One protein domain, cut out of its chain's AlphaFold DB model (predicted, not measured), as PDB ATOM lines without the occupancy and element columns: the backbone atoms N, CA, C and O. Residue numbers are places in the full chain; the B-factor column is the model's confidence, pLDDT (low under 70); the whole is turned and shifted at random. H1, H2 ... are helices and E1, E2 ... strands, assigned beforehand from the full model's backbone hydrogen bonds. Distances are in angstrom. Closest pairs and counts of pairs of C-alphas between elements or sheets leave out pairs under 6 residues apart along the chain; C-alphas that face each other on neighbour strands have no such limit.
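This is residues 5 to 90 of the 102 residues of an uncharacterized protein of Desulfopila aestuarii DSM 18488 (UniProt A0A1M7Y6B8). A strongly twisted, curled sheet of four strands has the long helix H1 running along one face; H2 folds back beside the later part of H1, and the short H3 leads from H2 back to the sheet. The printed part has 86 residues, with elements in the order E1, E2, H1, H2, H3, E3, E4; the sheet runs E2, E1, E4, E3, antiparallel throughout. The class is mixed, helices and strands. The whole is compact, with a radius of gyration of the C-alphas of 13.1 A, and flat, spanning 38 by 32 by 17 A.

E1, residues 5 to 11, begins at C-alpha 5 (-20.332, 43.482, -44.726) and measures 19.2 A. E2 is residues 19 to 25, 17.6 A. H1, residues 28 to 48, measures 31.2 A and ends at C-alpha 48 (-48.083, 31.987, -42.439). H2 is residues 55 to 63, 12.4 A; H3 is 65 to 69, 8.1 A; E3 is 71 to 74, 10.3 A. E4, residues 77 to 89, measures 34.6 A and ends at C-alpha 89 (-14.425, 41.750, -43.289).

In the hairpin of E1 and E2, N 6 and O 23 are 2.8 A apart. E4 pairs staggered: with E3, its hairpin partner, over residues 77 to 81 (N 74 and O 77, 2.8 A), and with E1 over 81 to 88 (N 9 and O 83, 2.8 A). H1 is on the sheet at a height of 9.6 A, along the strands; its closest C-alphas to E4 are Leu 31 and Ile 87, 7.2 A. H1, with residues 41 to 45 alone, touches H2 at a shallow tilt of 22 degrees, opposite ways, a helical hairpin; the closest C-alphas are Gln 44 and Ser 57, 6.2 A. H3 only grazes the sheet. O i to N i+4 pairs are within hydrogen-bond range throughout H2, 16 of 17 in H1 and 0 of 1 in H3, where 2 of 2 O i to N i+3 pairs are.

The C-alphas farthest apart, Arg 50 and Ser 90, are 38.3 A apart. The printed part has no cut and no long link. Residues 12 to 17 and 48 to 52 have pLDDT under 70.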
ATOM      1  N   ILE A   5     -19.273  43.546 -43.720       95.75
ATOM      2  CA  ILE A   5     -20.332  43.482 -44.726       95.75
ATOM      3  C   ILE A   5     -21.190  42.256 -44.440       95.75
ATOM      4  O   ILE A   5     -20.666  41.147 -44.389       95.75
ATOM      5  N   LEU A   6     -22.501  42.446 -44.306       96.56
ATOM      6  CA  LEU A   6     -23.474  41.362 -44.376       96.56
ATOM      7  C   LEU A   6     -23.845  41.150 -45.845       96.56
ATOM      8  O   LEU A   6     -24.401  42.049 -46.486       96.56
ATOM      9  N   LEU A   7     -23.520  39.976 -46.379       94.81
ATOM     10  CA  LEU A   7     -23.838  39.582 -47.747       94.81
ATOM     11  C   LEU A   7     -25.037  38.639 -47.777       94.81
ATOM     12  O   LEU A   7     -25.194  37.772 -46.916       94.81
ATOM     13  N   GLY A   8     -25.850  38.794 -48.814       92.94
ATOM     14  CA  GLY A   8     -26.961  37.910 -49.130       92.94
ATOM     15  C   GLY A   8     -27.069  37.645 -50.628       92.94
ATOM     16  O   GLY A   8     -26.307  38.198 -51.423       92.94
ATOM     17  N   MET A   9     -28.022  36.805 -51.018       90.81
ATOM     18  CA  MET A   9     -28.336  36.473 -52.404       90.81
ATOM     19  C   MET A   9     -29.829  36.610 -52.676       90.81
ATOM     20  O   MET A   9     -30.633  36.071 -51.922       90.81
ATOM     21  N   ASN A  10     -30.199  37.291 -53.761       86.50
ATOM     22  CA  ASN A  10     -31.601  37.382 -54.176       86.50
ATOM     23  C   ASN A  10     -32.112  36.012 -54.669       86.50
ATOM     24  O   ASN A  10     -31.459  35.360 -55.484       86.50
ATOM     25  N   GLN A  11     -33.300  35.613 -54.218       80.62
ATOM     26  CA  GLN A  11     -34.045  34.426 -54.647       80.62
ATOM     27  C   GLN A  11     -35.368  34.826 -55.305       80.62
ATOM     28  O   GLN A  11     -35.975  35.760 -54.788       80.62
ATOM     29  N   PRO A  12     -35.867  34.093 -56.326       69.31
ATOM     30  CA  PRO A  12     -35.251  32.916 -56.946       69.31
ATOM     31  C   PRO A  12     -33.976  33.197 -57.759       69.31
ATOM     32  O   PRO A  12     -33.846  34.203 -58.459       69.31
ATOM     33  N   ASN A  13     -33.040  32.246 -57.685       64.38
ATOM     34  CA  ASN A  13     -31.730  32.292 -58.329       64.38
ATOM     35  C   ASN A  13     -31.790  32.155 -59.870       64.38
ATOM     36  O   ASN A  13     -31.518  31.085 -60.409       64.38
ATOM     37  N   SER A  14     -32.134  33.219 -60.604       60.22
ATOM     38  CA  SER A  14     -32.169  33.192 -62.082       60.22
ATOM     39  C   SER A  14     -30.925  33.767 -62.779       60.22
ATOM     40  O   SER A  14     -30.796  33.614 -63.994       60.22
ATOM     41  N   SER A  15     -29.980  34.395 -62.062       56.81
ATOM     42  CA  SER A  15     -28.825  35.077 -62.671       56.81
ATOM     43  C   SER A  15     -27.479  34.674 -62.052       56.81
ATOM     44  O   SER A  15     -27.384  34.347 -60.871       56.81
ATOM     45  N   ARG A  16     -26.406  34.735 -62.860       57.19
ATOM     46  CA  ARG A  16     -25.018  34.457 -62.432       57.19
ATOM     47  C   ARG A  16     -24.474  35.461 -61.400       57.19
ATOM     48  O   ARG A  16     -23.464  35.159 -60.779       57.19
ATOM     49  N   ASN A  17     -25.128  36.609 -61.198       61.28
ATOM     50  CA  ASN A  17     -24.709  37.666 -60.273       61.28
ATOM     51  C   ASN A  17     -25.854  38.033 -59.321       61.28
ATOM     52  O   ASN A  17     -26.511  39.056 -59.487       61.28
ATOM     53  N   ASN A  18     -26.084  37.188 -58.315       82.06
ATOM     54  CA  ASN A  18     -27.169  37.376 -57.346       82.06
ATOM     55  C   ASN A  18     -26.710  37.858 -55.967       82.06
ATOM     56  O   ASN A  18     -27.556  38.057 -55.098       82.06
ATOM     57  N   CYS A  19     -25.407  38.065 -55.759       86.69
ATOM     58  CA  CYS A  19     -24.889  38.603 -54.505       86.69
ATOM     59  C   CYS A  19     -25.311  40.061 -54.303       86.69
ATOM     60  O   CYS A  19     -25.188  40.899 -55.194       86.69
ATOM     61  N   ARG A  20     -25.742  40.364 -53.082       88.88
ATOM     62  CA  ARG A  20     -26.179  41.681 -52.638       88.88
ATOM     63  C   ARG A  20     -25.546  42.013 -51.294       88.88
ATOM     64  O   ARG A  20     -25.523  41.188 -50.383       88.88
ATOM     65  N   ILE A  21     -25.095  43.256 -51.154       92.56
ATOM     66  CA  ILE A  21     -24.772  43.826 -49.845       92.56
ATOM     67  C   ILE A  21     -26.089  44.143 -49.135       92.56
ATOM     68  O   ILE A  21     -26.860  44.983 -49.592       92.56
ATOM     69  N   VAL A  22     -26.346  43.444 -48.032       94.38
ATOM     70  CA  VAL A  22     -27.527  43.640 -47.179       94.38
ATOM     71  C   VAL A  22     -27.297  44.820 -46.243       94.38
ATOM     72  O   VAL A  22     -28.151  45.691 -46.106       94.38
ATOM     73  N   HIS A  23     -26.121  44.864 -45.612       95.38
ATOM     74  CA  HIS A  23     -25.735  45.943 -44.711       95.38
ATOM     75  C   HIS A  23     -24.213  46.043 -44.589       95.38
ATOM     76  O   HIS A  23     -23.499  45.065 -44.813       95.38
ATOM     77  N   THR A  24     -23.707  47.209 -44.190       95.19
ATOM     78  CA  THR A  24     -22.294  47.387 -43.818       95.19
ATOM     79  C   THR A  24     -22.198  48.079 -42.472       95.19
ATOM     80  O   THR A  24     -22.982  48.987 -42.211       95.19
ATOM     81  N   SER A  25     -21.230  47.701 -41.646       95.69
ATOM     82  CA  SER A  25     -20.975  48.351 -40.359       95.69
ATOM     83  C   SER A  25     -19.510  48.201 -39.964       95.69
ATOM     84  O   SER A  25     -18.841  47.263 -40.386       95.69
ATOM     85  N   ASP A  26     -19.008  49.106 -39.129       96.06
ATOM     86  CA  ASP A  26     -17.713  48.942 -38.462       96.06
ATOM     87  C   ASP A  26     -17.796  48.022 -37.229       96.06
ATOM     88  O   ASP A  26     -16.771  47.640 -36.667       96.06
ATOM     89  N   ASN A  27     -19.009  47.630 -36.822       96.56
ATOM     90  CA  ASN A  27     -19.280  46.784 -35.664       96.56
ATOM     91  C   ASN A  27     -19.867  45.424 -36.089       96.56
ATOM     92  O   ASN A  27     -21.014  45.345 -36.532       96.56
ATOM     93  N   TYR A  28     -19.096  44.350 -35.894       95.94
ATOM     94  CA  TYR A  28     -19.519  42.977 -36.189       95.94
ATOM     95  C   TYR A  28     -20.801  42.578 -35.440       95.94
ATOM     96  O   TYR A  28     -21.734  42.062 -36.048       95.94
ATOM     97  N   GLU A  29     -20.906  42.915 -34.151       97.25
ATOM     98  CA  GLU A  29     -22.076  42.597 -33.316       97.25
ATOM     99  C   GLU A  29     -23.350  43.287 -33.807       97.25
ATOM    100  O   GLU A  29     -24.459  42.788 -33.623       97.25
ATOM    101  N   GLN A  30     -23.220  44.452 -34.449       96.25
ATOM    102  CA  GLN A  30     -24.365  45.101 -35.078       96.25
ATOM    103  C   GLN A  30     -24.859  44.295 -36.282       96.25
ATOM    104  O   GLN A  30     -26.067  44.130 -36.436       96.25
ATOM    105  N   LEU A  31     -23.951  43.782 -37.119       96.81
ATOM    106  CA  LEU A  31     -24.329  42.943 -38.257       96.81
ATOM    107  C   LEU A  31     -24.899  41.598 -37.814       96.81
ATOM    108  O   LEU A  31     -25.831  41.119 -38.451       96.81
ATOM    109  N   LEU A  32     -24.400  41.033 -36.710       97.31
ATOM    110  CA  LEU A  32     -24.956  39.815 -36.129       97.31
ATOM    111  C   LEU A  32     -26.399  40.031 -35.648       97.31
ATOM    112  O   LEU A  32     -27.286  39.262 -35.999       97.31
ATOM    113  N   ARG A  33     -26.683  41.138 -34.949       97.38
ATOM    114  CA  ARG A  33     -28.067  41.489 -34.573       97.38
ATOM    115  C   ARG A  33     -28.979  41.693 -35.783       97.38
ATOM    116  O   ARG A  33     -30.144  41.298 -35.750       97.38
ATOM    117  N   ILE A  34     -28.469  42.312 -36.850       96.44
ATOM    118  CA  ILE A  34     -29.213  42.466 -38.108       96.44
ATOM    119  C   ILE A  34     -29.499  41.095 -38.731       96.44
ATOM    120  O   ILE A  34     -30.635  40.847 -39.121       96.44
ATOM    121  N   TRP A  35     -28.514  40.192 -38.772       96.69
ATOM    122  CA  TRP A  35     -28.698  38.814 -39.236       96.69
ATOM    123  C   TRP A  35     -29.827  38.118 -38.478       96.69
ATOM    124  O   TRP A  35     -30.787  37.659 -39.091       96.69
ATOM    125  N   GLU A  36     -29.748  38.091 -37.147       96.75
ATOM    126  CA  GLU A  36     -30.750  37.442 -36.296       96.75
ATOM    127  C   GLU A  36     -32.148  38.043 -36.489       96.75
ATOM    128  O   GLU A  36     -33.153  37.336 -36.432       96.75
ATOM    129  N   THR A  37     -32.231  39.355 -36.720       96.25
ATOM    130  CA  THR A  37     -33.507  40.038 -36.981       96.25
ATOM    131  C   THR A  37     -34.102  39.607 -38.320       96.25
ATOM    132  O   THR A  37     -35.304  39.359 -38.400       96.25
ATOM    133  N   ILE A  38     -33.268  39.471 -39.353       94.88
ATOM    134  CA  ILE A  38     -33.684  39.004 -40.681       94.88
ATOM    135  C   ILE A  38     -34.134  37.541 -40.629       94.88
ATOM    136  O   ILE A  38     -35.184  37.216 -41.177       94.88
ATOM    137  N   GLU A  39     -33.396  36.664 -39.943       92.62
ATOM    138  CA  GLU A  39     -33.800  35.260 -39.783       92.62
ATOM    139  C   GLU A  39     -35.140  35.136 -39.061       92.62
ATOM    140  O   GLU A  39     -36.034  34.439 -39.539       92.62
ATOM    141  N   LYS A  40     -35.321  35.875 -37.958       92.88
ATOM    142  CA  LYS A  40     -36.606  35.922 -37.247       92.88
ATOM    143  C   LYS A  40     -37.726  36.401 -38.162       92.88
ATOM    144  O   LYS A  40     -38.794  35.800 -38.161       92.88
ATOM    145  N   PHE A  41     -37.485  37.448 -38.950       91.44
ATOM    146  CA  PHE A  41     -38.465  37.981 -39.893       91.44
ATOM    147  C   PHE A  41     -38.879  36.937 -40.938       91.44
ATOM    148  O   PHE A  41     -40.070  36.756 -41.182       91.44
ATOM    149  N   TYR A  42     -37.930  36.187 -41.504       87.75
ATOM    150  CA  TYR A  42     -38.255  35.119 -42.450       87.75
ATOM    151  C   TYR A  42     -38.990  33.950 -41.805       87.75
ATOM    152  O   TYR A  42     -39.950  33.463 -42.395       87.75
ATOM    153  N   SER A  43     -38.638  33.553 -40.580       87.19
ATOM    154  CA  SER A  43     -39.433  32.560 -39.851       87.19
ATOM    155  C   SER A  43     -40.873  33.036 -39.625       87.19
ATOM    156  O   SER A  43     -41.800  32.245 -39.779       87.19
ATOM    157  N   GLN A  44     -41.088  34.324 -39.320       87.06
ATOM    158  CA  GLN A  44     -42.441  34.882 -39.174       87.06
ATOM    159  C   GLN A  44     -43.238  34.853 -40.478       87.06
ATOM    160  O   GLN A  44     -44.436  34.579 -40.456       87.06
ATOM    161  N   ILE A  45     -42.578  35.113 -41.604       83.56
ATOM    162  CA  ILE A  45     -43.182  35.024 -42.933       83.56
ATOM    163  C   ILE A  45     -43.549  33.576 -43.288       83.56
ATOM    164  O   ILE A  45     -44.657  33.312 -43.753       83.56
ATOM    165  N   GLU A  46     -42.624  32.631 -43.091       75.88
ATOM    166  CA  GLU A  46     -42.809  31.227 -43.476       75.88
ATOM    167  C   GLU A  46     -43.926  30.548 -42.682       75.88
ATOM    168  O   GLU A  46     -44.671  29.741 -43.241       75.88
ATOM    169  N   MET A  47     -44.081  30.906 -41.403       70.19
ATOM    170  CA  MET A  47     -45.138  30.366 -40.545       70.19
ATOM    171  C   MET A  47     -46.550  30.614 -41.092       70.19
ATOM    172  O   MET A  47     -47.434  29.798 -40.835       70.19
ATOM    173  N   ASP A  48     -46.766  31.679 -41.871       64.75
ATOM    174  CA  ASP A  48     -48.083  31.987 -42.439       64.75
ATOM    175  C   ASP A  48     -48.338  31.388 -43.826       64.75
ATOM    176  O   ASP A  48     -49.481  31.397 -44.286       64.75
ATOM    177  N   GLY A  49     -47.308  30.821 -44.472       55.00
ATOM    178  CA  GLY A  49     -47.342  29.848 -45.578       55.00
ATOM    179  C   GLY A  49     -48.115  30.176 -46.871       55.00
ATOM    180  O   GLY A  49     -47.896  29.496 -47.874       55.00
ATOM    181  N   ARG A  50     -49.038  31.148 -46.884       55.03
ATOM    182  CA  ARG A  50     -49.960  31.481 -47.993       55.03
ATOM    183  C   ARG A  50     -50.457  32.936 -48.001       55.03
ATOM    184  O   ARG A  50     -50.894  33.383 -49.053       55.03
ATOM    185  N   ASN A  51     -50.393  33.662 -46.880       57.75
ATOM    186  CA  ASN A  51     -51.030  34.978 -46.719       57.75
ATOM    187  C   ASN A  51     -50.013  36.096 -46.426       57.75
ATOM    188  O   ASN A  51     -50.026  36.671 -45.342       57.75
ATOM    189  N   GLY A  52     -49.139  36.423 -47.380       66.75
ATOM    190  CA  GLY A  52     -48.315  37.641 -47.342       66.75
ATOM    191  C   GLY A  52     -47.639  37.981 -46.009       66.75
ATOM    192  O   GLY A  52     -47.154  37.115 -45.290       66.75
ATOM    193  N   LEU A  53     -47.563  39.282 -45.702       81.56
ATOM    194  CA  LEU A  53     -47.014  39.786 -44.441       81.56
ATOM    195  C   LEU A  53     -48.104  39.837 -43.367       81.56
ATOM    196  O   LEU A  53     -49.059  40.618 -43.475       81.56
ATOM    197  N   ASN A  54     -47.920  39.077 -42.295       82.75
ATOM    198  CA  ASN A  54     -48.793  39.111 -41.124       82.75
ATOM    199  C   ASN A  54     -48.553  40.347 -40.238       82.75
ATOM    200  O   ASN A  54     -47.646  41.148 -40.477       82.75
ATOM    201  N   ALA A  55     -49.388  40.529 -39.211       86.94
ATOM    202  CA  ALA A  55     -49.287  41.677 -38.305       86.94
ATOM    203  C   ALA A  55     -47.922  41.749 -37.594       86.94
ATOM    204  O   ALA A  55     -47.351  42.831 -37.495       86.94
ATOM    205  N   ALA A  56     -47.371  40.604 -37.177       89.25
ATOM    206  CA  ALA A  56     -46.063  40.538 -36.527       89.25
ATOM    207  C   ALA A  56     -44.931  40.970 -37.475       89.25
ATOM    208  O   ALA A  56     -44.088  41.782 -37.113       89.25
ATOM    209  N   SER A  57     -44.953  40.498 -38.720       88.69
ATOM    210  CA  SER A  57     -43.986  40.848 -39.764       88.69
ATOM    211  C   SER A  57     -44.076  42.332 -40.125       88.69
ATOM    212  O   SER A  57     -43.049  42.985 -40.293       88.69
ATOM    213  N   LYS A  58     -45.292  42.894 -40.192       88.75
ATOM    214  CA  LYS A  58     -45.510  44.337 -40.398       88.75
ATOM    215  C   LYS A  58     -44.923  45.164 -39.255       88.75
ATOM    216  O   LYS A  58     -44.188  46.107 -39.523       88.75
ATOM    217  N   GLN A  59     -45.167  44.763 -38.008       93.00
ATOM    218  CA  GLN A  59     -44.574  45.417 -36.843       93.00
ATOM    219  C   GLN A  59     -43.039  45.337 -36.870       93.00
ATOM    220  O   GLN A  59     -42.364  46.339 -36.649       93.00
ATOM    221  N   MET A  60     -42.467  44.178 -37.220       93.69
ATOM    222  CA  MET A  60     -41.016  44.046 -37.367       93.69
ATOM    223  C   MET A  60     -40.451  45.008 -38.418       93.69
ATOM    224  O   MET A  60     -39.371  45.548 -38.199       93.69
ATOM    225  N   ILE A  61     -41.160  45.247 -39.528       93.00
ATOM    226  CA  ILE A  61     -40.759  46.218 -40.562       93.00
ATOM    227  C   ILE A  61     -40.825  47.655 -40.036       93.00
ATOM    228  O   ILE A  61     -39.926  48.440 -40.328       93.00
ATOM    229  N   GLU A  62     -41.847  48.007 -39.258       94.06
ATOM    230  CA  GLU A  62     -41.951  49.330 -38.627       94.06
ATOM    231  C   GLU A  62     -40.779  49.587 -37.667       94.06
ATOM    232  O   GLU A  62     -40.175  50.660 -37.691       94.06
ATOM    233  N   GLU A  63     -40.406  48.579 -36.874       95.88
ATOM    234  CA  GLU A  63     -39.274  48.637 -35.941       95.88
ATOM    235  C   GLU A  63     -37.910  48.549 -36.653       95.88
ATOM    236  O   GLU A  63     -36.909  49.080 -36.169       95.88
ATOM    237  N   ASN A  64     -37.860  47.895 -37.819       94.81
ATOM    238  CA  ASN A  64     -36.649  47.641 -38.598       94.81
ATOM    239  C   ASN A  64     -36.871  47.958 -40.089       94.81
ATOM    240  O   ASN A  64     -36.940  47.041 -40.917       94.81
ATOM    241  N   PRO A  65     -36.905  49.247 -40.485       92.56
ATOM    242  CA  PRO A  65     -37.296  49.650 -41.841       92.56
ATOM    243  C   PRO A  65     -36.458  49.042 -42.976       92.56
ATOM    244  O   PRO A  65     -36.942  48.906 -44.100       92.56
ATOM    245  N   TYR A  66     -35.215  48.630 -42.700       90.38
ATOM    246  CA  TYR A  66     -34.333  47.988 -43.682       90.38
ATOM    247  C   TYR A  66     -34.876  46.644 -44.204       90.38
ATOM    248  O   TYR A  66     -34.529  46.254 -45.323       90.38
ATOM    249  N   LEU A  67     -35.745  45.966 -43.442       92.44
ATOM    250  CA  LEU A  67     -36.360  44.691 -43.828       92.44
ATOM    251  C   LEU A  67     -37.210  44.813 -45.098       92.44
ATOM    252  O   LEU A  67     -37.224  43.888 -45.905       92.44
ATOM    253  N   SER A  68     -37.837  45.974 -45.327       90.38
ATOM    254  CA  SER A  68     -38.644  46.258 -46.527       90.38
ATOM    255  C   SER A  68     -37.875  46.085 -47.840       90.38
ATOM    256  O   SER A  68     -38.467  45.856 -48.888       90.38
ATOM    257  N   SER A  69     -36.543  46.177 -47.789       88.94
ATOM    258  CA  SER A  69     -35.686  46.044 -48.962       88.94
ATOM    259  C   SER A  69     -35.278  44.598 -49.266       88.94
ATOM    260  O   SER A  69     -34.603  44.372 -50.273       88.94
ATOM    261  N   LEU A  70     -35.612  43.639 -48.396       89.44
ATOM    262  CA  LEU A  70     -35.113  42.259 -48.445       89.44
ATOM    263  C   LEU A  70     -36.082  41.270 -49.089       89.44
ATOM    264  O   LEU A  70     -35.726  40.111 -49.281       89.44
ATOM    265  N   TYR A  71     -37.286  41.713 -49.427       86.75
ATOM    266  CA  TYR A  71     -38.297  40.891 -50.069       86.75
ATOM    267  C   TYR A  71     -39.085  41.709 -51.095       86.75
ATOM    268  O   TYR A  71     -39.076  42.939 -51.068       86.75
ATOM    269  N   GLU A  72     -39.792  41.020 -51.985       84.12
ATOM    270  CA  GLU A  72     -40.730  41.624 -52.932       84.12
ATOM    271  C   GLU A  72     -42.077  40.907 -52.846       84.12
ATOM    272  O   GLU A  72     -42.125  39.677 -52.766       84.12
ATOM    273  N   VAL A  73     -43.170  41.675 -52.846       79.69
ATOM    274  CA  VAL A  73     -44.544  41.158 -52.758       79.69
ATOM    275  C   VAL A  73     -45.291  41.450 -54.051       79.69
ATOM    276  O   VAL A  73     -45.303  42.583 -54.523       79.69
ATOM    277  N   TYR A  74     -45.991  40.444 -54.570       76.06
ATOM    278  CA  TYR A  74     -46.911  40.550 -55.696       76.06
ATOM    279  C   TYR A  74     -48.235  39.877 -55.337       76.06
ATOM    280  O   TYR A  74     -48.237  38.711 -54.951       76.06
ATOM    281  N   TYR A  75     -49.352  40.611 -55.436       71.44
ATOM    282  CA  TYR A  75     -50.695  40.140 -55.045       71.44
ATOM    283  C   TYR A  75     -50.685  39.371 -53.713       71.44
ATOM    284  O   TYR A  75     -51.074  38.210 -53.641       71.44
ATOM    285  N   GLU A  76     -50.166  40.022 -52.667       71.69
ATOM    286  CA  GLU A  76     -50.101  39.478 -51.301       71.69
ATOM    287  C   GLU A  76     -49.206  38.242 -51.134       71.69
ATOM    288  O   GLU A  76     -49.151  37.668 -50.056       71.69
ATOM    289  N   SER A  77     -48.453  37.850 -52.158       73.50
ATOM    290  CA  SER A  77     -47.507  36.738 -52.092       73.50
ATOM    291  C   SER A  77     -46.080  37.255 -52.164       73.50
ATOM    292  O   SER A  77     -45.771  38.120 -52.983       73.50
ATOM    293  N   ILE A  78     -45.193  36.727 -51.325       78.38
ATOM    294  CA  ILE A  78     -43.764  37.029 -51.426       78.38
ATOM    295  C   ILE A  78     -43.195  36.245 -52.605       78.38
ATOM    296  O   ILE A  78     -43.306  35.022 -52.659       78.38
ATOM    297  N   ILE A  79     -42.614  36.969 -53.558       74.94
ATOM    298  CA  ILE A  79     -42.092  36.418 -54.814       74.94
ATOM    299  C   ILE A  79     -40.565  36.453 -54.889       74.94
ATOM    300  O   ILE A  79     -39.982  35.644 -55.608       74.94
ATOM    301  N   PHE A  80     -39.923  37.334 -54.115       75.00
ATOM    302  CA  PHE A  80     -38.472  37.365 -53.955       75.00
ATOM    303  C   PHE A  80     -38.080  37.562 -52.491       75.00
ATOM    304  O   PHE A  80     -38.773  38.259 -51.748       75.00
ATOM    305  N   THR A  81     -36.948  36.981 -52.094       84.44
ATOM    306  CA  THR A  81     -36.309  37.180 -50.780       84.44
ATOM    307  C   THR A  81     -34.792  37.271 -50.921       84.44
ATOM    308  O   THR A  81     -34.233  36.969 -51.976       84.44
ATOM    309  N   VAL A  82     -34.101  37.685 -49.858       88.62
ATOM    310  CA  VAL A  82     -32.637  37.640 -49.776       88.62
ATOM    311  C   VAL A  82     -32.206  36.533 -48.820       88.62
ATOM    312  O   VAL A  82     -32.387  36.664 -47.614       88.62
ATOM    313  N   THR A  83     -31.569  35.476 -49.317       88.75
ATOM    314  CA  THR A  83     -30.905  34.478 -48.465       88.75
ATOM    315  C   THR A  83     -29.605  35.060 -47.920       88.75
ATOM    316  O   THR A  83     -28.774  35.520 -48.699       88.75
ATOM    317  N   LEU A  84     -29.399  35.043 -46.604       92.75
ATOM    318  CA  LEU A  84     -28.133  35.487 -46.014       92.75
ATOM    319  C   LEU A  84     -27.012  34.490 -46.328       92.75
ATOM    320  O   LEU A  84     -27.217  33.280 -46.289       92.75
ATOM    321  N   VAL A  85     -25.829  35.008 -46.655       92.75
ATOM    322  CA  VAL A  85     -24.646  34.205 -46.998       92.75
ATOM    323  C   VAL A  85     -23.627  34.219 -45.867       92.75
ATOM    324  O   VAL A  85     -23.105  33.175 -45.491       92.75
ATOM    325  N   GLY A  86     -23.293  35.402 -45.351       94.88
ATOM    326  CA  GLY A  86     -22.172  35.550 -44.425       94.88
ATOM    327  C   GLY A  86     -21.911  37.002 -44.027       94.88
ATOM    328  O   GLY A  86     -22.281  37.930 -44.750       94.88
ATOM    329  N   ILE A  87     -21.253  37.183 -42.880       96.75
ATOM    330  CA  ILE A  87     -20.619  38.448 -42.501       96.75
ATOM    331  C   ILE A  87     -19.136  38.341 -42.846       96.75
ATOM    332  O   ILE A  87     -18.467  37.395 -42.439       96.75
ATOM    333  N   PHE A  88     -18.623  39.318 -43.583       95.31
ATOM    334  CA  PHE A  88     -17.252  39.324 -44.083       95.31
ATOM    335  C   PHE A  88     -16.554  40.623 -43.707       95.31
ATOM    336  O   PHE A  88     -17.175  41.685 -43.689       95.31
ATOM    337  N   GLU A  89     -15.254  40.556 -43.439       94.19
ATOM    338  CA  GLU A  89     -14.425  41.750 -43.289       94.19
ATOM    339  C   GLU A  89     -14.081  42.323 -44.672       94.19
ATOM    340  O   GLU A  89     -13.665  41.608 -45.584       94.19
ATOM    341  N   SER A  90     -14.278  43.628 -44.848       88.81
ATOM    342  CA  SER A  90     -13.939  44.336 -46.072       88.81
ATOM    343  C   SER A  90     -12.430  44.561 -46.138       88.81
ATOM    344  O   SER A  90     -11.852  45.194 -45.252       88.81
TER     345      SER A  90